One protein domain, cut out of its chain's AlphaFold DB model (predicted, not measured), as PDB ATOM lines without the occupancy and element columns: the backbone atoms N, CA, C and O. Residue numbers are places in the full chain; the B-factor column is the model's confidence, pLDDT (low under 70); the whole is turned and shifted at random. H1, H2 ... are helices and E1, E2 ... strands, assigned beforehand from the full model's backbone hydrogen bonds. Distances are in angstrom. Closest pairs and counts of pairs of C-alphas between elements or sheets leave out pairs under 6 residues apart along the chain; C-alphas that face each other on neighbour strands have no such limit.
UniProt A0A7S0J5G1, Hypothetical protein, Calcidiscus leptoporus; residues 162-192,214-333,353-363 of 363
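This is residues 162 to 192, 214 to 333 and 353 to 363 of the 363 residues of the protein "Hypothetical protein" of Calcidiscus leptoporus (UniProt A0A7S0J5G1). Two strongly twisted five-stranded sheets lie face to face as a sandwich, its edges coming together at E7 and E8 on one side and at E3 and E10 on the other. Short helix H3 sits at one end between the two sheets, H2 lies beside it at the same end, and H1 lies over E5 on the outside. The printed part has 162 residues, with three named helices and ten named strands in the order H1 E1 E2 E3 E4 E5 H2 E6 E7 H3 E8 E9 E10. One sheet is mixed, in the order E8 E9 E1 E5 E10; the other is branched and antiparallel, with E2 beside E3, E4 and E6, and E6 beside E7. The class is mixed, helices and strands; the whole is compact, with a radius of gyration of the C-alphas of 15.9 A and spans of 49 by 35 by 28 A.

H1, residues 162 to 172, begins at C-alpha 162 (285.199, 94.874, 56.587) and is 15.4 A long from first to last C-alpha. E1, residues 178 to 189, spans 31.7 A and bends by 57 degrees at residue 186. E2, residues 214 to 222, spans 25.7 A from C-alpha 214 at (298.522, 78.508, 30.681). E3 is residues 225 to 228, E4 residues 232 to 234, and E5 residues 249 to 254, 16.2 A. H2 is residues 256 to 261, E6 residues 264 to 270, 18.6 A, E7 residues 289 to 292, and H3 residues 293 to 298. E8, residues 301 to 309, spans 21.2 A and bends by 63 degrees at residue 304. E9, residues 312 to 322, spans 31.3 A, and E10, residues 355 to 357, ends at C-alpha 357 (285.179, 81.188, 53.933).

In the sandwich, two sheets face to face, the facing parts are 7.7 A centre to centre and the strands of the one stand at 23 degrees to those of the other. E9 and E1 are antiparallel, with N 181 and O 319 at 2.8 A, within hydrogen-bond range. E1 and E5 are antiparallel, with N 180 and O 252 at 2.9 A. E5 and E10 are parallel, with N 357 and O 251 at 3.0 A. E8 and E9 form a hairpin, with N 305 and O 316 at 2.8 A. In the branched sheet, E3 and E4 lie on one side of E2 and E6 on the other side. The pairing is staggered: N 216 and O 232 of E2 and E4 are at 2.9 A, N 219 and O 268 of E2 and E6 at 2.8 A, and N 220 and O 227 of the hairpin E2 and E3 at 2.8 A. E6 and E7 form a hairpin, with N 265 and O 291 at 2.8 A. Between the sheets, the closest C-alphas of E7 and E8, Val 289 and Leu 309, are 6.2 A apart, and those of E3 and E10, Phe 227 and Val 355, 7.4 A. H3 is on the mixed sheet at a height over the sheet of 8.8 A; it only grazes the branched sheet. H2 and H3 only just touch, with 3 pairs of C-alphas within 8 A, the closest Leu 259 and Ala 293 at 5.9 A. H1 is on the mixed sheet, over E5, at a height over the sheet of 10.2 A. In H1, H2 and H3, every O i to N i+4 pair is within hydrogen-bond range.

The two C-alphas farthest apart, those of Gly 192 and Ala 325, are 49.8 A apart. Residues 193 to 213 are not printed, with 12.0 A between C-alphas 192 and 214; residues 334 to 352 are not printed, with 23.6 A between C-alphas 333 and 353. The links E4 to E5 and E6 to E7 are long. The mean pLDDT of the printed part is 78.1, and 46 residues are under 70, among them residues 234 to 248, 325 to 333 and 353 to 363.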
ATOM      1  N   GLU A 162     284.636  96.072  55.973       82.62
ATOM      2  CA  GLU A 162     285.199  94.874  56.587       82.62
ATOM      3  C   GLU A 162     284.530  94.565  57.931       82.62
ATOM      4  O   GLU A 162     284.289  93.406  58.255       82.62
ATOM      5  N   GLU A 163     284.125  95.595  58.672       85.62
ATOM      6  CA  GLU A 163     283.392  95.471  59.929       85.62
ATOM      7  C   GLU A 163     282.070  94.708  59.753       85.62
ATOM      8  O   GLU A 163     281.704  93.907  60.616       85.62
ATOM      9  N   LEU A 164     281.377  94.908  58.623       90.25
ATOM     10  CA  LEU A 164     280.143  94.182  58.308       90.25
ATOM     11  C   LEU A 164     280.437  92.706  58.109       90.25
ATOM     12  O   LEU A 164     279.755  91.845  58.662       90.25
ATOM     13  N   HIS A 165     281.455  92.430  57.303       84.69
ATOM     14  CA  HIS A 165     281.879  91.081  56.975       84.69
ATOM     15  C   HIS A 165     282.267  90.338  58.255       84.69
ATOM     16  O   HIS A 165     281.711  89.280  58.533       84.69
ATOM     17  N   CYS A 166     283.111  90.935  59.099       79.19
ATOM     18  CA  CYS A 166     283.493  90.377  60.396       79.19
ATOM     19  C   CYS A 166     282.289  90.098  61.309       79.19
ATOM     20  O   CYS A 166     282.238  89.034  61.923       79.19
ATOM     21  N   ALA A 167     281.314  91.011  61.387       85.44
ATOM     22  CA  ALA A 167     280.113  90.806  62.194       85.44
ATOM     23  C   ALA A 167     279.276  89.616  61.701       85.44
ATOM     24  O   ALA A 167     278.850  88.789  62.508       85.44
ATOM     25  N   ILE A 168     279.089  89.497  60.383       86.81
ATOM     26  CA  ILE A 168     278.390  88.361  59.775       86.81
ATOM     27  C   ILE A 168     279.127  87.060  60.103       86.81
ATOM     28  O   ILE A 168     278.486  86.109  60.547       86.81
ATOM     29  N   PHE A 169     280.459  87.013  59.967       76.56
ATOM     30  CA  PHE A 169     281.217  85.798  60.285       76.56
ATOM     31  C   PHE A 169     281.126  85.405  61.743       76.56
ATOM     32  O   PHE A 169     280.882  84.235  62.008       76.56
ATOM     33  N   ALA A 170     281.263  86.352  62.669       74.81
ATOM     34  CA  ALA A 170     281.122  86.070  64.094       74.81
ATOM     35  C   ALA A 170     279.727  85.515  64.443       74.81
ATOM     36  O   ALA A 170     279.575  84.777  65.412       74.81
ATOM     37  N   HIS A 171     278.703  85.855  63.655       82.38
ATOM     38  CA  HIS A 171     277.350  85.356  63.866       82.38
ATOM     39  C   HIS A 171     277.105  83.971  63.257       82.38
ATOM     40  O   HIS A 171     276.439  83.153  63.894       82.38
ATOM     41  N   VAL A 172     277.620  83.704  62.050       79.12
ATOM     42  CA  VAL A 172     277.372  82.438  61.326       79.12
ATOM     43  C   VAL A 172     278.417  81.351  61.584       79.12
ATOM     44  O   VAL A 172     278.151  80.192  61.293       79.12
ATOM     45  N   SER A 173     279.597  81.715  62.090       66.69
ATOM     46  CA  SER A 173     280.688  80.783  62.394       66.69
ATOM     47  C   SER A 173     280.660  80.399  63.872       66.69
ATOM     48  O   SER A 173     280.437  81.260  64.725       66.69
ATOM     49  N   ASP A 174     280.974  79.140  64.191       64.19
ATOM     50  CA  ASP A 174     281.378  78.768  65.553       64.19
ATOM     51  C   ASP A 174     282.554  79.657  65.955       64.19
ATOM     52  O   ASP A 174     283.548  79.680  65.226       64.19
ATOM     53  N   ARG A 175     282.403  80.415  67.054       67.75
ATOM     54  CA  ARG A 175     283.298  81.507  67.489       67.75
ATOM     55  C   ARG A 175     284.763  81.217  67.129       67.75
ATOM     56  O   ARG A 175     285.419  80.456  67.846       67.75
ATOM     57  N   PRO A 176     285.276  81.784  66.025       74.19
ATOM     58  CA  PRO A 176     286.654  81.550  65.649       74.19
ATOM     59  C   PRO A 176     287.546  82.187  66.709       74.19
ATOM     60  O   PRO A 176     287.242  83.266  67.207       74.19
ATOM     61  N   VAL A 177     288.639  81.516  67.054       85.94
ATOM     62  CA  VAL A 177     289.695  82.047  67.925       85.94
ATOM     63  C   VAL A 177     290.685  82.906  67.143       85.94
ATOM     64  O   VAL A 177     291.398  83.726  67.719       85.94
ATOM     65  N   LYS A 178     290.738  82.726  65.819       86.38
ATOM     66  CA  LYS A 178     291.588  83.479  64.897       86.38
ATOM     67  C   LYS A 178     290.921  83.598  63.536       86.38
ATOM     68  O   LYS A 178     290.263  82.669  63.072       86.38
ATOM     69  N   TYR A 179     291.183  84.707  62.856       86.44
ATOM     70  CA  TYR A 179     290.991  84.797  61.411       86.44
ATOM     71  C   TYR A 179     292.345  84.843  60.713       86.44
ATOM     72  O   TYR A 179     293.230  85.584  61.136       86.44
ATOM     73  N   VAL A 180     292.494  84.085  59.630       89.38
ATOM     74  CA  VAL A 180     293.670  84.141  58.758       89.38
ATOM     75  C   VAL A 180     293.238  84.608  57.378       89.38
ATOM     76  O   VAL A 180     292.441  83.970  56.693       89.38
ATOM     77  N   GLU A 181     293.762  85.754  56.972       90.38
ATOM     78  CA  GLU A 181     293.612  86.280  55.625       90.38
ATOM     79  C   GLU A 181     294.662  85.645  54.711       90.38
ATOM     80  O   GLU A 181     295.858  85.783  54.954       90.38
ATOM     81  N   VAL A 182     294.212  84.979  53.650       90.62
ATOM     82  CA  VAL A 182     295.033  84.397  52.588       90.62
ATOM     83  C   VAL A 182     294.909  85.275  51.348       90.62
ATOM     84  O   VAL A 182     293.897  85.251  50.647       90.62
ATOM     85  N   LEU A 183     295.947  86.057  51.065       90.38
ATOM     86  CA  LEU A 183     296.014  86.938  49.904       90.38
ATOM     87  C   LEU A 183     296.908  86.326  48.819       90.38
ATOM     88  O   LEU A 183     298.105  86.140  49.026       90.38
ATOM     89  N   LEU A 184     296.352  86.053  47.641       89.12
ATOM     90  CA  LEU A 184     297.088  85.572  46.474       89.12
ATOM     91  C   LEU A 184     297.762  86.751  45.750       89.12
ATOM     92  O   LEU A 184     297.114  87.689  45.300       89.12
ATOM     93  N   LEU A 185     299.085  86.719  45.610       85.44
ATOM     94  CA  LEU A 185     299.866  87.819  45.026       85.44
ATOM     95  C   LEU A 185     300.326  87.535  43.591       85.44
ATOM     96  O   LEU A 185     300.396  88.443  42.766       85.44
ATOM     97  N   GLY A 186     300.632  86.278  43.279       83.38
ATOM     98  CA  GLY A 186     300.895  85.811  41.915       83.38
ATOM     99  C   GLY A 186     301.045  84.289  41.824       83.38
ATOM    100  O   GLY A 186     301.225  83.614  42.836       83.38
ATOM    101  N   ALA A 187     300.994  83.742  40.610       83.69
ATOM    102  CA  ALA A 187     301.350  82.355  40.316       83.69
ATOM    103  C   ALA A 187     302.537  82.307  39.349       83.69
ATOM    104  O   ALA A 187     302.689  83.161  38.469       83.69
ATOM    105  N   ARG A 188     303.367  81.271  39.481       82.88
ATOM    106  CA  ARG A 188     304.407  80.904  38.515       82.88
ATOM    107  C   ARG A 188     304.258  79.434  38.162       82.88
ATOM    108  O   ARG A 188     304.058  78.610  39.045       82.88
ATOM    109  N   VAL A 189     304.402  79.089  36.886       78.06
ATOM    110  CA  VAL A 189     304.371  77.694  36.424       78.06
ATOM    111  C   VAL A 189     305.687  77.379  35.719       78.06
ATOM    112  O   VAL A 189     305.975  77.902  34.641       78.06
ATOM    113  N   ARG A 190     306.499  76.506  36.326       74.19
ATOM    114  CA  ARG A 190     307.766  76.018  35.765       74.19
ATOM    115  C   ARG A 190     307.500  75.280  34.462       74.19
ATOM    116  O   ARG A 190     306.464  74.644  34.300       74.19
ATOM    117  N   LYS A 191     308.423  75.325  33.503       65.44
ATOM    118  CA  LYS A 191     308.270  74.555  32.262       65.44
ATOM    119  C   LYS A 191     308.439  73.073  32.590       65.44
ATOM    120  O   LYS A 191     309.507  72.656  33.027       65.44
ATOM    121  N   GLY A 192     307.391  72.281  32.386       58.38
ATOM    122  CA  GLY A 192     307.532  70.833  32.416       58.38
ATOM    123  C   GLY A 192     308.414  70.434  31.241       58.38
ATOM    124  O   GLY A 192     308.106  70.783  30.100       58.38
ATOM    125  N   GLU A 214     299.553  79.424  30.182       73.62
ATOM    126  CA  GLU A 214     298.522  78.508  30.681       73.62
ATOM    127  C   GLU A 214     297.558  79.305  31.566       73.62
ATOM    128  O   GLU A 214     297.990  79.993  32.494       73.62
ATOM    129  N   ASP A 215     296.264  79.226  31.273       83.12
ATOM    130  CA  ASP A 215     295.228  79.765  32.147       83.12
ATOM    131  C   ASP A 215     295.075  78.862  33.370       83.12
ATOM    132  O   ASP A 215     294.930  77.641  33.251       83.12
ATOM    133  N   VAL A 216     295.126  79.457  34.559       86.19
ATOM    134  CA  VAL A 216     295.018  78.738  35.829       86.19
ATOM    135  C   VAL A 216     294.109  79.475  36.799       86.19
ATOM    136  O   VAL A 216     293.969  80.695  36.742       86.19
ATOM    137  N   PHE A 217     293.525  78.738  37.735       89.06
ATOM    138  CA  PHE A 217     292.890  79.301  38.922       89.06
ATOM    139  C   PHE A 217     293.389  78.567  40.169       89.06
ATOM    140  O   PHE A 217     293.869  77.430  40.094       89.06
ATOM    141  N   VAL A 218     293.300  79.232  41.316       90.25
ATOM    142  CA  VAL A 218     293.623  78.644  42.616       90.25
ATOM    143  C   VAL A 218     292.334  78.161  43.252       90.25
ATOM    144  O   VAL A 218     291.361  78.909  43.339       90.25
ATOM    145  N   GLN A 219     292.325  76.908  43.689       92.12
ATOM    146  CA  GLN A 219     291.259  76.336  44.492       92.12
ATOM    147  C   GLN A 219     291.746  76.204  45.935       92.12
ATOM    148  O   GLN A 219     292.818  75.645  46.178       92.12
ATOM    149  N   LEU A 220     290.936  76.701  46.866       92.88
ATOM    150  CA  LEU A 220     291.113  76.561  48.303       92.88
ATOM    151  C   LEU A 220     290.015  75.646  48.829       92.88
ATOM    152  O   LEU A 220     288.842  75.854  48.520       92.88
ATOM    153  N   GLU A 221     290.379  74.650  49.619       93.38
ATOM    154  CA  GLU A 221     289.424  73.777  50.293       93.38
ATOM    155  C   GLU A 221     289.645  73.840  51.801       93.38
ATOM    156  O   GLU A 221     290.748  73.583  52.281       93.38
ATOM    157  N   TRP A 222     288.594  74.196  52.538       92.44
ATOM    158  CA  TRP A 222     288.597  74.281  53.997       92.44
ATOM    159  C   TRP A 222     287.344  73.596  54.528       92.44
ATOM    160  O   TRP A 222     286.232  73.986  54.171       92.44
ATOM    161  N   ARG A 223     287.514  72.553  55.350       85.88
ATOM    162  CA  ARG A 223     286.405  71.752  55.910       85.88
ATOM    163  C   ARG A 223     285.414  71.247  54.840       85.88
ATOM    164  O   ARG A 223     284.202  71.284  55.028       85.88
ATOM    165  N   GLY A 224     285.929  70.835  53.680       86.62
ATOM    166  CA  GLY A 224     285.129  70.367  52.541       86.62
ATOM    167  C   GLY A 224     284.412  71.467  51.746       86.62
ATOM    168  O   GLY A 224     283.849  71.183  50.688       86.62
ATOM    169  N   ALA A 225     284.450  72.726  52.192       85.81
ATOM    170  CA  ALA A 225     283.972  73.856  51.409       85.81
ATOM    171  C   ALA A 225     285.045  74.284  50.397       85.81
ATOM    172  O   ALA A 225     286.210  74.469  50.748       85.81
ATOM    173  N   ILE A 226     284.642  74.439  49.131       88.94
ATOM    174  CA  ILE A 226     285.548  74.706  48.010       88.94
ATOM    175  C   ILE A 226     285.363  76.133  47.501       88.94
ATOM    176  O   ILE A 226     284.297  76.500  47.003       88.94
ATOM    177  N   PHE A 227     286.451  76.891  47.507       87.56
ATOM    178  CA  PHE A 227     286.537  78.270  47.041       87.56
ATOM    179  C   PHE A 227     287.533  78.371  45.899       87.56
ATOM    180  O   PHE A 227     288.461  77.570  45.783       87.56
ATOM    181  N   ARG A 228     287.312  79.326  45.001       86.81
ATOM    182  CA  ARG A 228     288.086  79.445  43.767       86.81
ATOM    183  C   ARG A 228     288.406  80.906  43.512       86.81
ATOM    184  O   ARG A 228     287.537  81.757  43.685       86.81
ATOM    185  N   SER A 229     289.637  81.180  43.101       86.88
ATOM    186  CA  SER A 229     290.007  82.481  42.551       86.88
ATOM    187  C   SER A 229     289.399  82.660  41.162       86.88
ATOM    188  O   SER A 229     288.958  81.704  40.520       86.88
ATOM    189  N   GLU A 230     289.475  83.878  40.641       83.06
ATOM    190  CA  GLU A 230     289.332  84.078  39.202       83.06
ATOM    191  C   GLU A 230     290.468  83.388  38.424       83.06
ATOM    192  O   GLU A 230     291.509  82.991  38.969       83.06
ATOM    193  N   LEU A 231     290.250  83.281  37.119       81.25
ATOM    194  CA  LEU A 231     291.198  82.732  36.170       81.25
ATOM    195  C   LEU A 231     292.272  83.768  35.828       81.25
ATOM    196  O   LEU A 231     291.964  84.905  35.471       81.25
ATOM    197  N   VAL A 232     293.536  83.364  35.909       79.75
ATOM    198  CA  VAL A 232     294.681  84.192  35.535       79.75
ATOM    199  C   VAL A 232     295.569  83.495  34.529       79.75
ATOM    200  O   VAL A 232     295.784  82.284  34.564       79.75
ATOM    201  N   LEU A 233     296.158  84.316  33.672       74.62
ATOM    202  CA  LEU A 233     297.161  83.888  32.722       74.62
ATOM    203  C   LEU A 233     298.502  83.713  33.449       74.62
ATOM    204  O   LEU A 233     299.165  84.701  33.797       74.62
ATOM    205  N   ALA A 234     298.925  82.469  33.676       66.38
ATOM    206  CA  ALA A 234     300.237  82.195  34.245       66.38
ATOM    207  C   ALA A 234     301.329  82.547  33.221       66.38
ATOM    208  O   ALA A 234     301.430  81.932  32.154       66.38
ATOM    209  N   LYS A 235     302.153  83.554  33.540       64.69
ATOM    210  CA  LYS A 235     303.300  83.949  32.710       64.69
ATOM    211  C   LYS A 235     304.439  82.931  32.831       64.69
ATOM    212  O   LYS A 235     304.585  82.252  33.850       64.69
ATOM    213  N   LYS A 236     305.263  82.836  31.779       61.81
ATOM    214  CA  LYS A 236     306.508  82.048  31.784       61.81
ATOM    215  C   LYS A 236     307.408  82.457  32.948       61.81
ATOM    216  O   LYS A 236     307.447  83.617  33.329       61.81
ATOM    217  N   CYS A 237     308.213  81.507  33.423       53.53
ATOM    218  CA  CYS A 237     309.329  81.746  34.336       53.53
ATOM    219  C   CYS A 237     310.453  82.578  33.683       53.53
ATOM    220  O   CYS A 237     311.549  82.072  33.473       53.53
ATOM    221  N   ASP A 238     310.197  83.843  33.360       57.69
ATOM    222  CA  ASP A 238     311.235  84.870  33.195       57.69
ATOM    223  C   ASP A 238     311.562  85.560  34.539       57.69
ATOM    224  O   ASP A 238     312.297  86.541  34.589       57.69
ATOM    225  N   GLY A 239     311.010  85.036  35.641       56.50
ATOM    226  CA  GLY A 239     311.102  85.609  36.983       56.50
ATOM    227  C   GLY A 239     309.954  86.564  37.313       56.50
ATOM    228  O   GLY A 239     309.717  86.833  38.496       56.50
ATOM    229  N   THR A 240     309.182  87.015  36.317       57.12
ATOM    230  CA  THR A 240     308.027  87.882  36.549       57.12
ATOM    231  C   THR A 240     306.794  87.053  36.933       57.12
ATOM    232  O   THR A 240     306.461  86.072  36.266       57.12
ATOM    233  N   PRO A 241     306.123  87.369  38.056       57.94
ATOM    234  CA  PRO A 241     304.865  86.720  38.410       57.94
ATOM    235  C   PRO A 241     303.776  87.025  37.366       57.94
ATOM    236  O   PRO A 241     303.853  88.015  36.628       57.94
ATOM    237  N   SER A 242     302.748  86.171  37.302       62.72
ATOM    238  CA  SER A 242     301.516  86.459  36.558       62.72
ATOM    239  C   SER A 242     300.942  87.834  36.937       62.72
ATOM    240  O   SER A 242     301.244  88.366  38.006       62.72
ATOM    241  N   LEU A 243     300.112  88.423  36.064       59.22
ATOM    242  CA  LEU A 243     299.382  89.649  36.415       59.22
ATOM    243  C   LEU A 243     298.632  89.440  37.748       59.22
ATOM    244  O   LEU A 243     298.139  88.331  37.975       59.22
ATOM    245  N   PRO A 244     298.573  90.457  38.627       64.06
ATOM    246  CA  PRO A 244     297.959  90.309  39.939       64.06
ATOM    247  C   PRO A 244     296.472  89.973  39.789       64.06
ATOM    248  O   PRO A 244     295.777  90.579  38.967       64.06
ATOM    249  N   TRP A 245     295.994  89.018  40.586       69.12
ATOM    250  CA  TRP A 245     294.568  88.740  40.733       69.12
ATOM    251  C   TRP A 245     293.835  90.017  41.194       69.12
ATOM    252  O   TRP A 245     294.261  90.700  42.124       69.12
ATOM    253  N   LYS A 246     292.730  90.349  40.530       62.38
ATOM    254  CA  LYS A 246     291.700  91.302  40.958       62.38
ATOM    255  C   LYS A 246     290.895  90.780  42.154       62.38
ATOM    256  O   LYS A 246     290.489  91.602  42.969       62.38
ATOM    257  N   GLN A 247     290.668  89.464  42.251       60.81
ATOM    258  CA  GLN A 247     289.952  88.786  43.344       60.81
ATOM    259  C   GLN A 247     290.855  87.739  43.992       60.81
ATOM    260  O   GLN A 247     290.916  86.584  43.566       60.81
ATOM    261  N   ALA A 248     291.623  88.179  44.982       69.12
ATOM    262  CA  ALA A 248     292.769  87.430  45.483       69.12
ATOM    263  C   ALA A 248     292.706  87.127  46.981       69.12
ATOM    264  O   ALA A 248     293.619  86.504  47.514       69.12
ATOM    265  N   ARG A 249     291.680  87.623  47.668       84.00
ATOM    266  CA  ARG A 249     291.609  87.636  49.123       84.00
ATOM    267  C   ARG A 249     290.597  86.605  49.601       84.00
ATOM    268  O   ARG A 249     289.422  86.676  49.243       84.00
ATOM    269  N   PHE A 250     291.073  85.690  50.435       86.25
ATOM    270  CA  PHE A 250     290.259  84.732  51.171       86.25
ATOM    271  C   PHE A 250     290.442  84.980  52.660       86.25
ATOM    272  O   PHE A 250     291.544  85.279  53.107       86.25
ATOM    273  N   LEU A 251     289.376  84.860  53.439       85.44
ATOM    274  CA  LEU A 251     289.445  84.964  54.893       85.44
ATOM    275  C   LEU A 251     288.939  83.649  55.484       85.44
ATOM    276  O   LEU A 251     287.824  83.235  55.175       85.44
ATOM    277  N   VAL A 252     289.786  82.995  56.279       88.38
ATOM    278  CA  VAL A 252     289.545  81.685  56.895       88.38
ATOM    279  C   VAL A 252     289.343  81.884  58.395       88.38
ATOM    280  O   VAL A 252     290.231  82.403  59.075       88.38
ATOM    281  N   GLY A 253     288.178  81.496  58.914       87.25
ATOM    282  CA  GLY A 253     287.927  81.436  60.356       87.25
ATOM    283  C   GLY A 253     288.442  80.125  60.950       87.25
ATOM    284  O   GLY A 253     288.081  79.057  60.458       87.25
ATOM    285  N   ILE A 254     289.263  80.221  61.998       88.81
ATOM    286  CA  ILE A 254     289.837  79.083  62.726       88.81
ATOM    287  C   ILE A 254     289.253  79.057  64.140       88.81
ATOM    288  O   ILE A 254     289.355  80.057  64.851       88.81
ATOM    289  N   ASN A 255     288.667  77.938  64.564       88.50
ATOM    290  CA  ASN A 255     288.138  77.731  65.920       88.50
ATOM    291  C   ASN A 255     289.014  76.759  66.745       88.50
ATOM    292  O   ASN A 255     290.003  76.221  66.252       88.50
ATOM    293  N   GLU A 256     288.675  76.542  68.021       87.38
ATOM    294  CA  GLU A 256     289.441  75.626  68.889       87.38
ATOM    295  C   GLU A 256     289.422  74.176  68.385       87.38
ATOM    296  O   GLU A 256     290.429  73.474  68.488       87.38
ATOM    297  N   ALA A 257     288.303  73.736  67.803       87.62
ATOM    298  CA  ALA A 257     288.172  72.393  67.248       87.62
ATOM    299  C   ALA A 257     289.122  72.174  66.059       87.62
ATOM    300  O   ALA A 257     289.753  71.124  65.984       87.62
ATOM    301  N   ASP A 258     289.308  73.170  65.185       91.62
ATOM    302  CA  ASP A 258     290.282  73.101  64.085       91.62
ATOM    303  C   ASP A 258     291.702  72.895  64.594       91.62
ATOM    304  O   ASP A 258     292.460  72.115  64.021       91.62
ATOM    305  N   LEU A 259     292.070  73.609  65.660       91.56
ATOM    306  CA  LEU A 259     293.391  73.495  66.268       91.56
ATOM    307  C   LEU A 259     293.569  72.109  66.889       91.56
ATOM    308  O   LEU A 259     294.571  71.443  66.633       91.56
ATOM    309  N   ALA A 260     292.569  71.641  67.639       91.19
ATOM    310  CA  ALA A 260     292.589  70.328  68.271       91.19
ATOM    311  C   ALA A 260     292.648  69.182  67.247       91.19
ATOM    312  O   ALA A 260     293.359  68.199  67.453       91.19
ATOM    313  N   GLN A 261     291.927  69.311  66.132       93.25
ATOM    314  CA  GLN A 261     291.849  68.300  65.075       93.25
ATOM    315  C   GLN A 261     292.920  68.474  63.991       93.25
ATOM    316  O   GLN A 261     292.991  67.662  63.071       93.25
ATOM    317  N   SER A 262     293.761  69.510  64.088       92.31
ATOM    318  CA  SER A 262     294.736  69.869  63.052       92.31
ATOM    319  C   SER A 262     294.092  69.999  61.666       92.31
ATOM    320  O   SER A 262     294.615  69.469  60.681       92.31
ATOM    321  N   ALA A 263     292.949  70.689  61.590       93.25
ATOM    322  CA  ALA A 263     292.245  70.941  60.336       93.25
ATOM    323  C   ALA A 263     293.191  71.569  59.304       93.25
ATOM    324  O   ALA A 263     294.095  72.334  59.649       93.25
ATOM    325  N   GLN A 264     293.003  71.226  58.030       95.81
ATOM    326  CA  GLN A 264     293.930  71.596  56.964       95.81
ATOM    327  C   GLN A 264     293.227  72.385  55.862       95.81
ATOM    328  O   GLN A 264     292.132  72.033  55.422       95.81
ATOM    329  N   LEU A 265     293.897  73.432  55.388       95.19
ATOM    330  CA  LEU A 265     293.570  74.154  54.170       95.19
ATOM    331  C   LEU A 265     294.305  73.491  53.014       95.19
ATOM    332  O   LEU A 265     295.536  73.476  52.995       95.19
ATOM    333  N   ALA A 266     293.564  72.977  52.037       95.56
ATOM    334  CA  ALA A 266     294.157  72.481  50.805       95.56
ATOM    335  C   ALA A 266     294.226  73.611  49.773       95.56
ATOM    336  O   ALA A 266     293.200  74.137  49.339       95.56
ATOM    337  N   LEU A 267     295.434  73.970  49.348       93.69
ATOM    338  CA  LEU A 267     295.679  74.889  48.241       93.69
ATOM    339  C   LEU A 267     296.056  74.094  47.000       93.69
ATOM    340  O   LEU A 267     296.998  73.306  47.028       93.69
ATOM    341  N   SER A 268     295.373  74.317  45.882       92.56
ATOM    342  CA  SER A 268     295.708  73.667  44.612       92.56
ATOM    343  C   SER A 268     295.617  74.630  43.433       92.56
ATOM    344  O   SER A 268     294.817  75.562  43.427       92.56
ATOM    345  N   VAL A 269     296.452  74.400  42.416       90.25
ATOM    346  CA  VAL A 269     296.406  75.129  41.143       90.25
ATOM    347  C   VAL A 269     295.768  74.222  40.105       90.25
ATOM    348  O   VAL A 269     296.224  73.098  39.885       90.25
ATOM    349  N   ARG A 270     294.703  74.700  39.467       89.81
ATOM    350  CA  ARG A 270     293.909  73.918  38.516       89.81
ATOM    351  C   ARG A 270     293.827  74.634  37.174       89.81
ATOM    352  O   ARG A 270     294.005  75.851  37.096       89.81
ATOM    353  N   ARG A 271     293.588  73.865  36.112       86.25
ATOM    354  CA  ARG A 271     293.325  74.399  34.767       86.25
ATOM    355  C   ARG A 271     291.821  74.483  34.531       86.25
ATOM    356  O   ARG A 271     291.122  73.575  34.965       86.25
ATOM    357  N   PRO A 272     291.308  75.503  33.831       82.19
ATOM    358  CA  PRO A 272     289.905  75.526  33.425       82.19
ATOM    359  C   PRO A 272     289.585  74.343  32.499       82.19
ATOM    360  O   PRO A 272     290.402  73.980  31.650       82.19
ATOM    361  N   PHE A 273     288.386  73.773  32.613       75.69
ATOM    362  CA  PHE A 273     287.871  72.837  31.615       75.69
ATOM    363  C   PHE A 273     287.053  73.606  30.573       75.69
ATOM    364  O   PHE A 273     285.930  73.994  30.882       75.69
ATOM    365  N   GLU A 274     287.652  73.844  29.394       59.94
ATOM    366  CA  GLU A 274     287.167  74.407  28.104       59.94
ATOM    367  C   GLU A 274     286.168  75.595  28.097       59.94
ATOM    368  O   GLU A 274     286.296  76.467  27.243       59.94
ATOM    369  N   VAL A 275     285.210  75.695  29.025       54.09
ATOM    370  CA  VAL A 275     284.231  76.793  29.160       54.09
ATOM    371  C   VAL A 275     283.867  77.104  30.631       54.09
ATOM    372  O   VAL A 275     283.407  78.205  30.928       54.09
ATOM    373  N   PHE A 276     284.092  76.188  31.585       53.78
ATOM    374  CA  PHE A 276     283.686  76.367  32.986       53.78
ATOM    375  C   PHE A 276     284.893  76.553  33.909       53.78
ATOM    376  O   PHE A 276     285.636  75.618  34.191       53.78
ATOM    377  N   VAL A 277     285.032  77.759  34.467       58.72
ATOM    378  CA  VAL A 277     286.065  78.093  35.471       58.72
ATOM    379  C   VAL A 277     285.916  77.249  36.751       58.72
ATOM    380  O   VAL A 277     286.864  77.084  37.511       58.72
ATOM    381  N   ALA A 278     284.734  76.677  37.000       58.59
ATOM    382  CA  ALA A 278     284.413  76.011  38.261       58.59
ATOM    383  C   ALA A 278     284.931  74.566  38.379       58.59
ATOM    384  O   ALA A 278     285.123  74.084  39.494       58.59
ATOM    385  N   ASN A 279     285.170  73.869  37.268       64.12
ATOM    386  CA  ASN A 279     285.600  72.474  37.285       64.12
ATOM    387  C   ASN A 279     286.792  72.319  36.355       64.12
ATOM    388  O   ASN A 279     286.759  72.759  35.211       64.12
ATOM    389  N   GLY A 280     287.861  71.739  36.872       73.88
ATOM    390  CA  GLY A 280     289.135  71.716  36.188       73.88
ATOM    391  C   GLY A 280     290.040  70.666  36.781       73.88
ATOM    392  O   GLY A 280     290.008  70.449  37.990       73.88
ATOM    393  N   ASP A 281     290.848  70.007  35.964       82.75
ATOM    394  CA  ASP A 281     291.814  69.049  36.485       82.75
ATOM    395  C   ASP A 281     292.952  69.776  37.218       82.75
ATOM    396  O   ASP A 281     293.273  70.933  36.899       82.75
ATOM    397  N   PRO A 282     293.576  69.134  38.227       85.12
ATOM    398  CA  PRO A 282     294.818  69.638  38.794       85.12
ATOM    399  C   PRO A 282     295.834  69.913  37.682       85.12
ATOM    400  O   PRO A 282     295.939  69.157  36.711       85.12
ATOM    401  N   LEU A 283     296.594  71.000  37.817       83.69
ATOM    402  CA  LEU A 283     297.657  71.309  36.871       83.69
ATOM    403  C   LEU A 283     298.631  70.119  36.799       83.69
ATOM    404  O   LEU A 283     299.029  69.574  37.828       83.69
ATOM    405  N   LEU A 284     299.019  69.698  35.592       80.06
ATOM    406  CA  LEU A 284     299.878  68.522  35.416       80.06
ATOM    407  C   LEU A 284     301.169  68.652  36.249       80.06
ATOM    408  O   LEU A 284     301.863  69.669  36.153       80.06
ATOM    409  N   ASN A 285     301.513  67.602  37.000       82.44
ATOM    410  CA  ASN A 285     302.647  67.564  37.935       82.44
ATOM    411  C   ASN A 285     302.559  68.625  39.046       82.44
ATOM    412  O   ASN A 285     303.575  69.192  39.462       82.44
ATOM    413  N   THR A 286     301.340  68.915  39.498       84.44
ATOM    414  CA  THR A 286     301.101  69.630  40.749       84.44
ATOM    415  C   THR A 286     300.345  68.765  41.735       84.44
ATOM    416  O   THR A 286     299.628  67.839  41.353       84.44
ATOM    417  N   HIS A 287     300.526  69.081  43.011       90.31
ATOM    418  CA  HIS A 287     299.845  68.426  44.117       90.31
ATOM    419  C   HIS A 287     299.236  69.503  45.015       90.31
ATOM    420  O   HIS A 287     299.842  70.573  45.148       90.31
ATOM    421  N   PRO A 288     298.060  69.255  45.618       91.81
ATOM    422  CA  PRO A 288     297.547  70.128  46.658       91.81
ATOM    423  C   PRO A 288     298.568  70.259  47.790       91.81
ATOM    424  O   PRO A 288     299.158  69.265  48.214       91.81
ATOM    425  N   VAL A 289     298.777  71.482  48.264       94.38
ATOM    426  CA  VAL A 289     299.533  71.742  49.486       94.38
ATOM    427  C   VAL A 289     298.540  71.821  50.628       94.38
ATOM    428  O   VAL A 289     297.611  72.624  50.578       94.38
ATOM    429  N   MET A 290     298.753  70.990  51.639       95.81
ATOM    430  CA  MET A 290     297.981  71.019  52.871       95.81
ATOM    431  C   MET A 290     298.705  71.923  53.863       95.81
ATOM    432  O   MET A 290     299.878  71.690  54.146       95.81
ATOM    433  N   ILE A 291     298.023  72.951  54.361       93.81
ATOM    434  CA  ILE A 291     298.529  73.832  55.418       93.81
ATOM    435  C   ILE A 291     297.619  73.647  56.625       93.81
ATOM    436  O   ILE A 291     296.415  73.887  56.530       93.81
ATOM    437  N   SER A 292     298.165  73.184  57.744       95.88
ATOM    438  CA  SER A 292     297.391  73.021  58.977       95.88
ATOM    439  C   SER A 292     296.937  74.367  59.549       95.88
ATOM    440  O   SER A 292     297.540  75.409  59.293       95.88
ATOM    441  N   ALA A 293     295.886  74.350  60.367       92.94
ATOM    442  CA  ALA A 293     295.380  75.523  61.076       92.94
ATOM    443  C   ALA A 293     296.480  76.235  61.886       92.94
ATOM    444  O   ALA A 293     296.565  77.462  61.873       92.94
ATOM    445  N   GLN A 294     297.357  75.465  62.541       93.94
ATOM    446  CA  GLN A 294     298.474  76.012  63.307       93.94
ATOM    447  C   GLN A 294     299.527  76.653  62.394       93.94
ATOM    448  O   GLN A 294     299.932  77.782  62.645       93.94
ATOM    449  N   GLU A 295     299.911  75.998  61.293       92.75
ATOM    450  CA  GLU A 295     300.853  76.572  60.315       92.75
ATOM    451  C   GLU A 295     300.302  77.833  59.645       92.75
ATOM    452  O   GLU A 295     301.060  78.760  59.360       92.75
ATOM    453  N   LEU A 296     298.985  77.896  59.410       91.75
ATOM    454  CA  LEU A 296     298.329  79.107  58.927       91.75
ATOM    455  C   LEU A 296     298.498  80.254  59.918       91.75
ATOM    456  O   LEU A 296     298.806  81.356  59.491       91.75
ATOM    457  N   ILE A 297     298.316  80.012  61.217       91.12
ATOM    458  CA  ILE A 297     298.481  81.037  62.255       91.12
ATOM    459  C   ILE A 297     299.950  81.440  62.398       91.12
ATOM    460  O   ILE A 297     300.255  82.632  62.385       91.12
ATOM    461  N   ASP A 298     300.854  80.467  62.489       91.56
ATOM    462  CA  ASP A 298     302.287  80.695  62.697       91.56
ATOM    463  C   ASP A 298     302.931  81.407  61.499       91.56
ATOM    464  O   ASP A 298     303.804  82.262  61.663       91.56
ATOM    465  N   GLY A 299     302.479  81.087  60.283       86.31
ATOM    466  CA  GLY A 299     302.928  81.715  59.042       86.31
ATOM    467  C   GLY A 299     302.276  83.065  58.746       86.31
ATOM    468  O   GLY A 299     302.686  83.745  57.807       86.31
ATOM    469  N   ALA A 300     301.267  83.481  59.514       87.12
ATOM    470  CA  ALA A 300     300.473  84.669  59.225       87.12
ATOM    471  C   ALA A 300     301.035  85.959  59.841       87.12
ATOM    472  O   ALA A 300     300.347  86.714  60.533       87.12
ATOM    473  N   ASN A 301     302.299  86.227  59.524       87.75
ATOM    474  CA  ASN A 301     303.069  87.390  59.963       87.75
ATOM    475  C   ASN A 301     302.925  88.623  59.040       87.75
ATOM    476  O   ASN A 301     303.585  89.640  59.254       87.75
ATOM    477  N   GLY A 302     302.082  88.548  58.003       83.75
ATOM    478  CA  GLY A 302     301.901  89.596  56.995       83.75
ATOM    479  C   GLY A 302     302.997  89.637  55.924       83.75
ATOM    480  O   GLY A 302     302.923  90.454  54.998       83.75
ATOM    481  N   GLU A 303     303.999  88.761  56.001       85.94
ATOM    482  CA  GLU A 303     305.048  88.649  54.997       85.94
ATOM    483  C   GLU A 303     304.576  87.835  53.791       85.94
ATOM    484  O   GLU A 303     303.620  87.057  53.821       85.94
ATOM    485  N   GLN A 304     305.240  88.069  52.664       87.94
ATOM    486  CA  GLN A 304     305.008  87.289  51.461       87.94
ATOM    487  C   GLN A 304     305.758  85.960  51.562       87.94
ATOM    488  O   GLN A 304     306.980  85.936  51.691       87.94
ATOM    489  N   THR A 305     305.037  84.863  51.371       87.69
ATOM    490  CA  THR A 305     305.580  83.505  51.339       87.69
ATOM    491  C   THR A 305     305.340  82.880  49.967       87.69
ATOM    492  O   THR A 305     304.395  83.218  49.253       87.69
ATOM    493  N   THR A 306     306.227  81.974  49.553       88.75
ATOM    494  CA  THR A 306     306.051  81.195  48.321       88.75
ATOM    495  C   THR A 306     305.686  79.761  48.675       88.75
ATOM    496  O   THR A 306     306.459  79.071  49.333       88.75
ATOM    497  N   VAL A 307     304.525  79.310  48.211       89.81
ATOM    498  CA  VAL A 307     304.029  77.943  48.378       89.81
ATOM    499  C   VAL A 307     304.348  77.153  47.113       89.81
ATOM    500  O   VAL A 307     303.885  77.501  46.027       89.81
ATOM    501  N   SER A 308     305.160  76.100  47.230       90.06
ATOM    502  CA  SER A 308     305.502  75.232  46.099       90.06
ATOM    503  C   SER A 308     304.498  74.089  45.972       90.06
ATOM    504  O   SER A 308     304.325  73.308  46.899       90.06
ATOM    505  N   LEU A 309     303.883  73.964  44.798       89.06
ATOM    506  CA  LEU A 309     302.937  72.906  44.439       89.06
ATOM    507  C   LEU A 309     303.537  72.002  43.354       89.06
ATOM    508  O   LEU A 309     302.854  71.602  42.415       89.06
ATOM    509  N   GLY A 310     304.847  71.748  43.407       87.25
ATOM    510  CA  GLY A 310     305.576  71.021  42.366       87.25
ATOM    511  C   GLY A 310     305.912  71.913  41.169       87.25
ATOM    512  O   GLY A 310     306.813  72.751  41.242       87.25
ATOM    513  N   ARG A 311     305.217  71.734  40.038       84.25
ATOM    514  CA  ARG A 311     305.438  72.555  38.830       84.25
ATOM    515  C   ARG A 311     304.956  74.004  39.000       84.25
ATOM    516  O   ARG A 311     305.410  74.866  38.252       84.25
ATOM    517  N   ALA A 312     304.068  74.279  39.951       85.75
ATOM    518  CA  ALA A 312     303.586  75.626  40.235       85.75
ATOM    519  C   ALA A 312     304.160  76.183  41.545       85.75
ATOM    520  O   ALA A 312     304.438  75.442  42.484       85.75
ATOM    521  N   GLU A 313     304.301  77.501  41.607       88.38
ATOM    522  CA  GLU A 313     304.573  78.268  42.820       88.38
ATOM    523  C   GLU A 313     303.482  79.329  42.969       88.38
ATOM    524  O   GLU A 313     303.191  80.058  42.017       88.38
ATOM    525  N   LEU A 314     302.895  79.425  44.157       88.00
ATOM    526  CA  LEU A 314     301.973  80.492  44.524       88.00
ATOM    527  C   LEU A 314     302.685  81.472  45.447       88.00
ATOM    528  O   LEU A 314     303.248  81.081  46.463       88.00
ATOM    529  N   LEU A 315     302.652  82.752  45.095       88.06
ATOM    530  CA  LEU A 315     303.029  83.830  45.994       88.06
ATOM    531  C   LEU A 315     301.784  84.172  46.805       88.06
ATOM    532  O   LEU A 315     300.785  84.609  46.232       88.06
ATOM    533  N   VAL A 316     301.850  83.974  48.113       90.06
ATOM    534  CA  VAL A 316     300.753  84.246  49.043       90.06
ATOM    535  C   VAL A 316     301.234  85.175  50.148       90.06
ATOM    536  O   VAL A 316     302.421  85.223  50.460       90.06
ATOM    537  N   ARG A 317     300.319  85.926  50.746       90.81
ATOM    538  CA  ARG A 317     300.537  86.629  52.008       90.81
ATOM    539  C   ARG A 317     299.490  86.150  52.992       90.81
ATOM    540  O   ARG A 317     298.308  86.136  52.658       90.81
ATOM    541  N   LEU A 318     299.946  85.762  54.174       91.31
ATOM    542  CA  LEU A 318     299.095  85.312  55.263       91.31
ATOM    543  C   LEU A 318     299.080  86.391  56.349       91.31
ATOM    544  O   LEU A 318     300.145  86.838  56.772       91.31
ATOM    545  N   THR A 319     297.902  86.812  56.803       89.06
ATOM    546  CA  THR A 319     297.768  87.815  57.878       89.06
ATOM    547  C   THR A 319     296.803  87.315  58.945       89.06
ATOM    548  O   THR A 319     295.624  87.103  58.655       89.06
ATOM    549  N   ALA A 320     297.284  87.134  60.178       87.38
ATOM    550  CA  ALA A 320     296.457  86.699  61.293       87.38
ATOM    551  C   ALA A 320     295.796  87.908  61.941       87.38
ATOM    552  O   ALA A 320     296.405  88.968  62.092       87.38
ATOM    553  N   ARG A 321     294.548  87.731  62.360       84.44
ATOM    554  CA  ARG A 321     293.797  88.718  63.128       84.44
ATOM    555  C   ARG A 321     293.288  88.053  64.394       84.44
ATOM    556  O   ARG A 321     292.697  86.971  64.339       84.44
ATOM    557  N   ASP A 322     293.585  88.682  65.528       82.94
ATOM    558  CA  ASP A 322     293.005  88.312  66.818       82.94
ATOM    559  C   ASP A 322     291.491  88.468  66.782       82.94
ATOM    560  O   ASP A 322     290.959  89.159  65.916       82.94
ATOM    561  N   VAL A 323     290.801  87.840  67.729       73.12
ATOM    562  CA  VAL A 323     289.367  88.032  67.934       73.12
ATOM    563  C   VAL A 323     289.100  88.656  69.298       73.12
ATOM    564  O   VAL A 323     289.841  88.425  70.252       73.12
ATOM    565  N   ASP A 324     288.059  89.474  69.397       72.94
ATOM    566  CA  ASP A 324     287.581  90.002  70.667       72.94
ATOM    567  C   ASP A 324     286.797  88.936  71.458       72.94
ATOM    568  O   ASP A 324     286.577  87.813  71.001       72.94
ATOM    569  N   ALA A 325     286.330  89.297  72.659       64.56
ATOM    570  CA  ALA A 325     285.538  88.409  73.516       64.56
ATOM    571  C   ALA A 325     284.230  87.903  72.866       64.56
ATOM    572  O   ALA A 325     283.622  86.953  73.359       64.56
ATOM    573  N   ASN A 326     283.799  88.522  71.765       54.97
ATOM    574  CA  ASN A 326     282.613  88.154  71.001       54.97
ATOM    575  C   ASN A 326     282.960  87.373  69.719       54.97
ATOM    576  O   ASN A 326     282.065  87.122  68.913       54.97
ATOM    577  N   GLY A 327     284.227  86.994  69.509       56.84
ATOM    578  CA  GLY A 327     284.684  86.291  68.308       56.84
ATOM    579  C   GLY A 327     284.830  87.192  67.075       56.84
ATOM    580  O   GLY A 327     284.895  86.687  65.957       56.84
ATOM    581  N   ARG A 328     284.853  88.523  67.238       61.66
ATOM    582  CA  ARG A 328     284.991  89.483  66.129       61.66
ATOM    583  C   ARG A 328     286.461  89.771  65.870       61.66
ATOM    584  O   ARG A 328     287.190  90.022  66.821       61.66
ATOM    585  N   ALA A 329     286.895  89.809  64.611       61.72
ATOM    586  CA  ALA A 329     288.280  90.154  64.288       61.72
ATOM    587  C   ALA A 329     288.670  91.534  64.866       61.72
ATOM    588  O   ALA A 329     288.023  92.543  64.578       61.72
ATOM    589  N   ILE A 330     289.740  91.586  65.659       68.50
ATOM    590  CA  ILE A 330     290.352  92.817  66.155       68.50
ATOM    591  C   ILE A 330     291.112  93.440  64.991       68.50
ATOM    592  O   ILE A 330     292.172  92.977  64.567       68.50
ATOM    593  N   MET A 331     290.533  94.503  64.455       55.41
ATOM    594  CA  MET A 331     291.122  95.273  63.375       55.41
ATOM    595  C   MET A 331     292.215  96.186  63.941       55.41
ATOM    596  O   MET A 331     291.932  96.934  64.883       55.41
ATOM    597  N   PRO A 332     293.446  96.193  63.391       51.03
ATOM    598  CA  PRO A 332     294.389  97.243  63.733       51.03
ATOM    599  C   PRO A 332     293.757  98.582  63.347       51.03
ATOM    600  O   PRO A 332     293.264  98.742  62.227       51.03
ATOM    601  N   ALA A 333     293.749  99.540  64.278       41.97
ATOM    602  CA  ALA A 333     293.361 100.907  63.965       41.97
ATOM    603  C   ALA A 333     294.173 101.341  62.741       41.97
ATOM    604  O   ALA A 333     295.401 101.227  62.766       41.97
ATOM    605  N   GLY A 353     284.403  91.596  44.951       36.94
ATOM    606  CA  GLY A 353     285.026  90.331  44.568       36.94
ATOM    607  C   GLY A 353     285.765  89.494  45.609       36.94
ATOM    608  O   GLY A 353     286.300  88.456  45.234       36.94
ATOM    609  N   ASP A 354     285.820  89.906  46.872       43.12
ATOM    610  CA  ASP A 354     286.433  89.083  47.919       43.12
ATOM    611  C   ASP A 354     285.566  87.842  48.218       43.12
ATOM    612  O   ASP A 354     284.337  87.929  48.295       43.12
ATOM    613  N   VAL A 355     286.201  86.674  48.367       47.84
ATOM    614  CA  VAL A 355     285.529  85.388  48.620       47.84
ATOM    615  C   VAL A 355     285.849  84.952  50.041       47.84
ATOM    616  O   VAL A 355     286.993  84.630  50.352       47.84
ATOM    617  N   ILE A 356     284.846  84.931  50.913       47.59
ATOM    618  CA  ILE A 356     285.064  84.677  52.337       47.59
ATOM    619  C   ILE A 356     284.557  83.290  52.743       47.59
ATOM    620  O   ILE A 356     283.494  82.857  52.298       47.59
ATOM    621  N   ILE A 357     285.338  82.598  53.578       52.03
ATOM    622  CA  ILE A 357     285.179  81.188  53.933       52.03
ATOM    623  C   ILE A 357     284.704  81.084  55.394       52.03
ATOM    624  O   ILE A 357     285.521  81.248  56.305       52.03
ATOM    625  N   PRO A 358     283.404  80.845  55.659       47.31
ATOM    626  CA  PRO A 358     282.903  80.719  57.026       47.31
ATOM    627  C   PRO A 358     283.342  79.399  57.677       47.31
ATOM    628  O   PRO A 358     283.594  78.403  56.995       47.31
ATOM    629  N   ALA A 359     283.381  79.379  59.012       44.44
ATOM    630  CA  ALA A 359     283.504  78.138  59.768       44.44
ATOM    631  C   ALA A 359     282.153  77.400  59.708       44.44
ATOM    632  O   ALA A 359     281.122  77.983  60.034       44.44
ATOM    633  N   VAL A 360     282.136  76.143  59.256       43.03
ATOM    634  CA  VAL A 360     280.912  75.320  59.231       43.03
ATOM    635  C   VAL A 360     280.553  74.913  60.669       43.03
ATOM    636  O   VAL A 360     281.462  74.437  61.354       43.03
ATOM    637  N   PRO A 361     279.294  75.084  61.120       38.88
ATOM    638  CA  PRO A 361     278.859  74.628  62.438       38.88
ATOM    639  C   PRO A 361     278.902  73.099  62.546       38.88
ATOM    640  O   PRO A 361     278.573  72.403  61.580       38.88
ATOM    641  N   GLU A 362     279.275  72.578  63.716       41.31
ATOM    642  CA  GLU A 362     279.062  71.162  64.043       41.31
ATOM    643  C   GLU A 362     277.553  70.841  64.008       41.31
ATOM    644  O   GLU A 362     276.743  71.537  64.624       41.31
ATOM    645  N   THR A 363     277.169  69.811  63.244       37.72
ATOM    646  CA  THR A 363     275.801  69.256  63.224       37.72
ATOM    647  C   THR A 363     275.594  68.225  64.313       37.72
ATOM    648  O   THR A 363     276.479  67.342  64.414       37.72
TER     649      THR A 363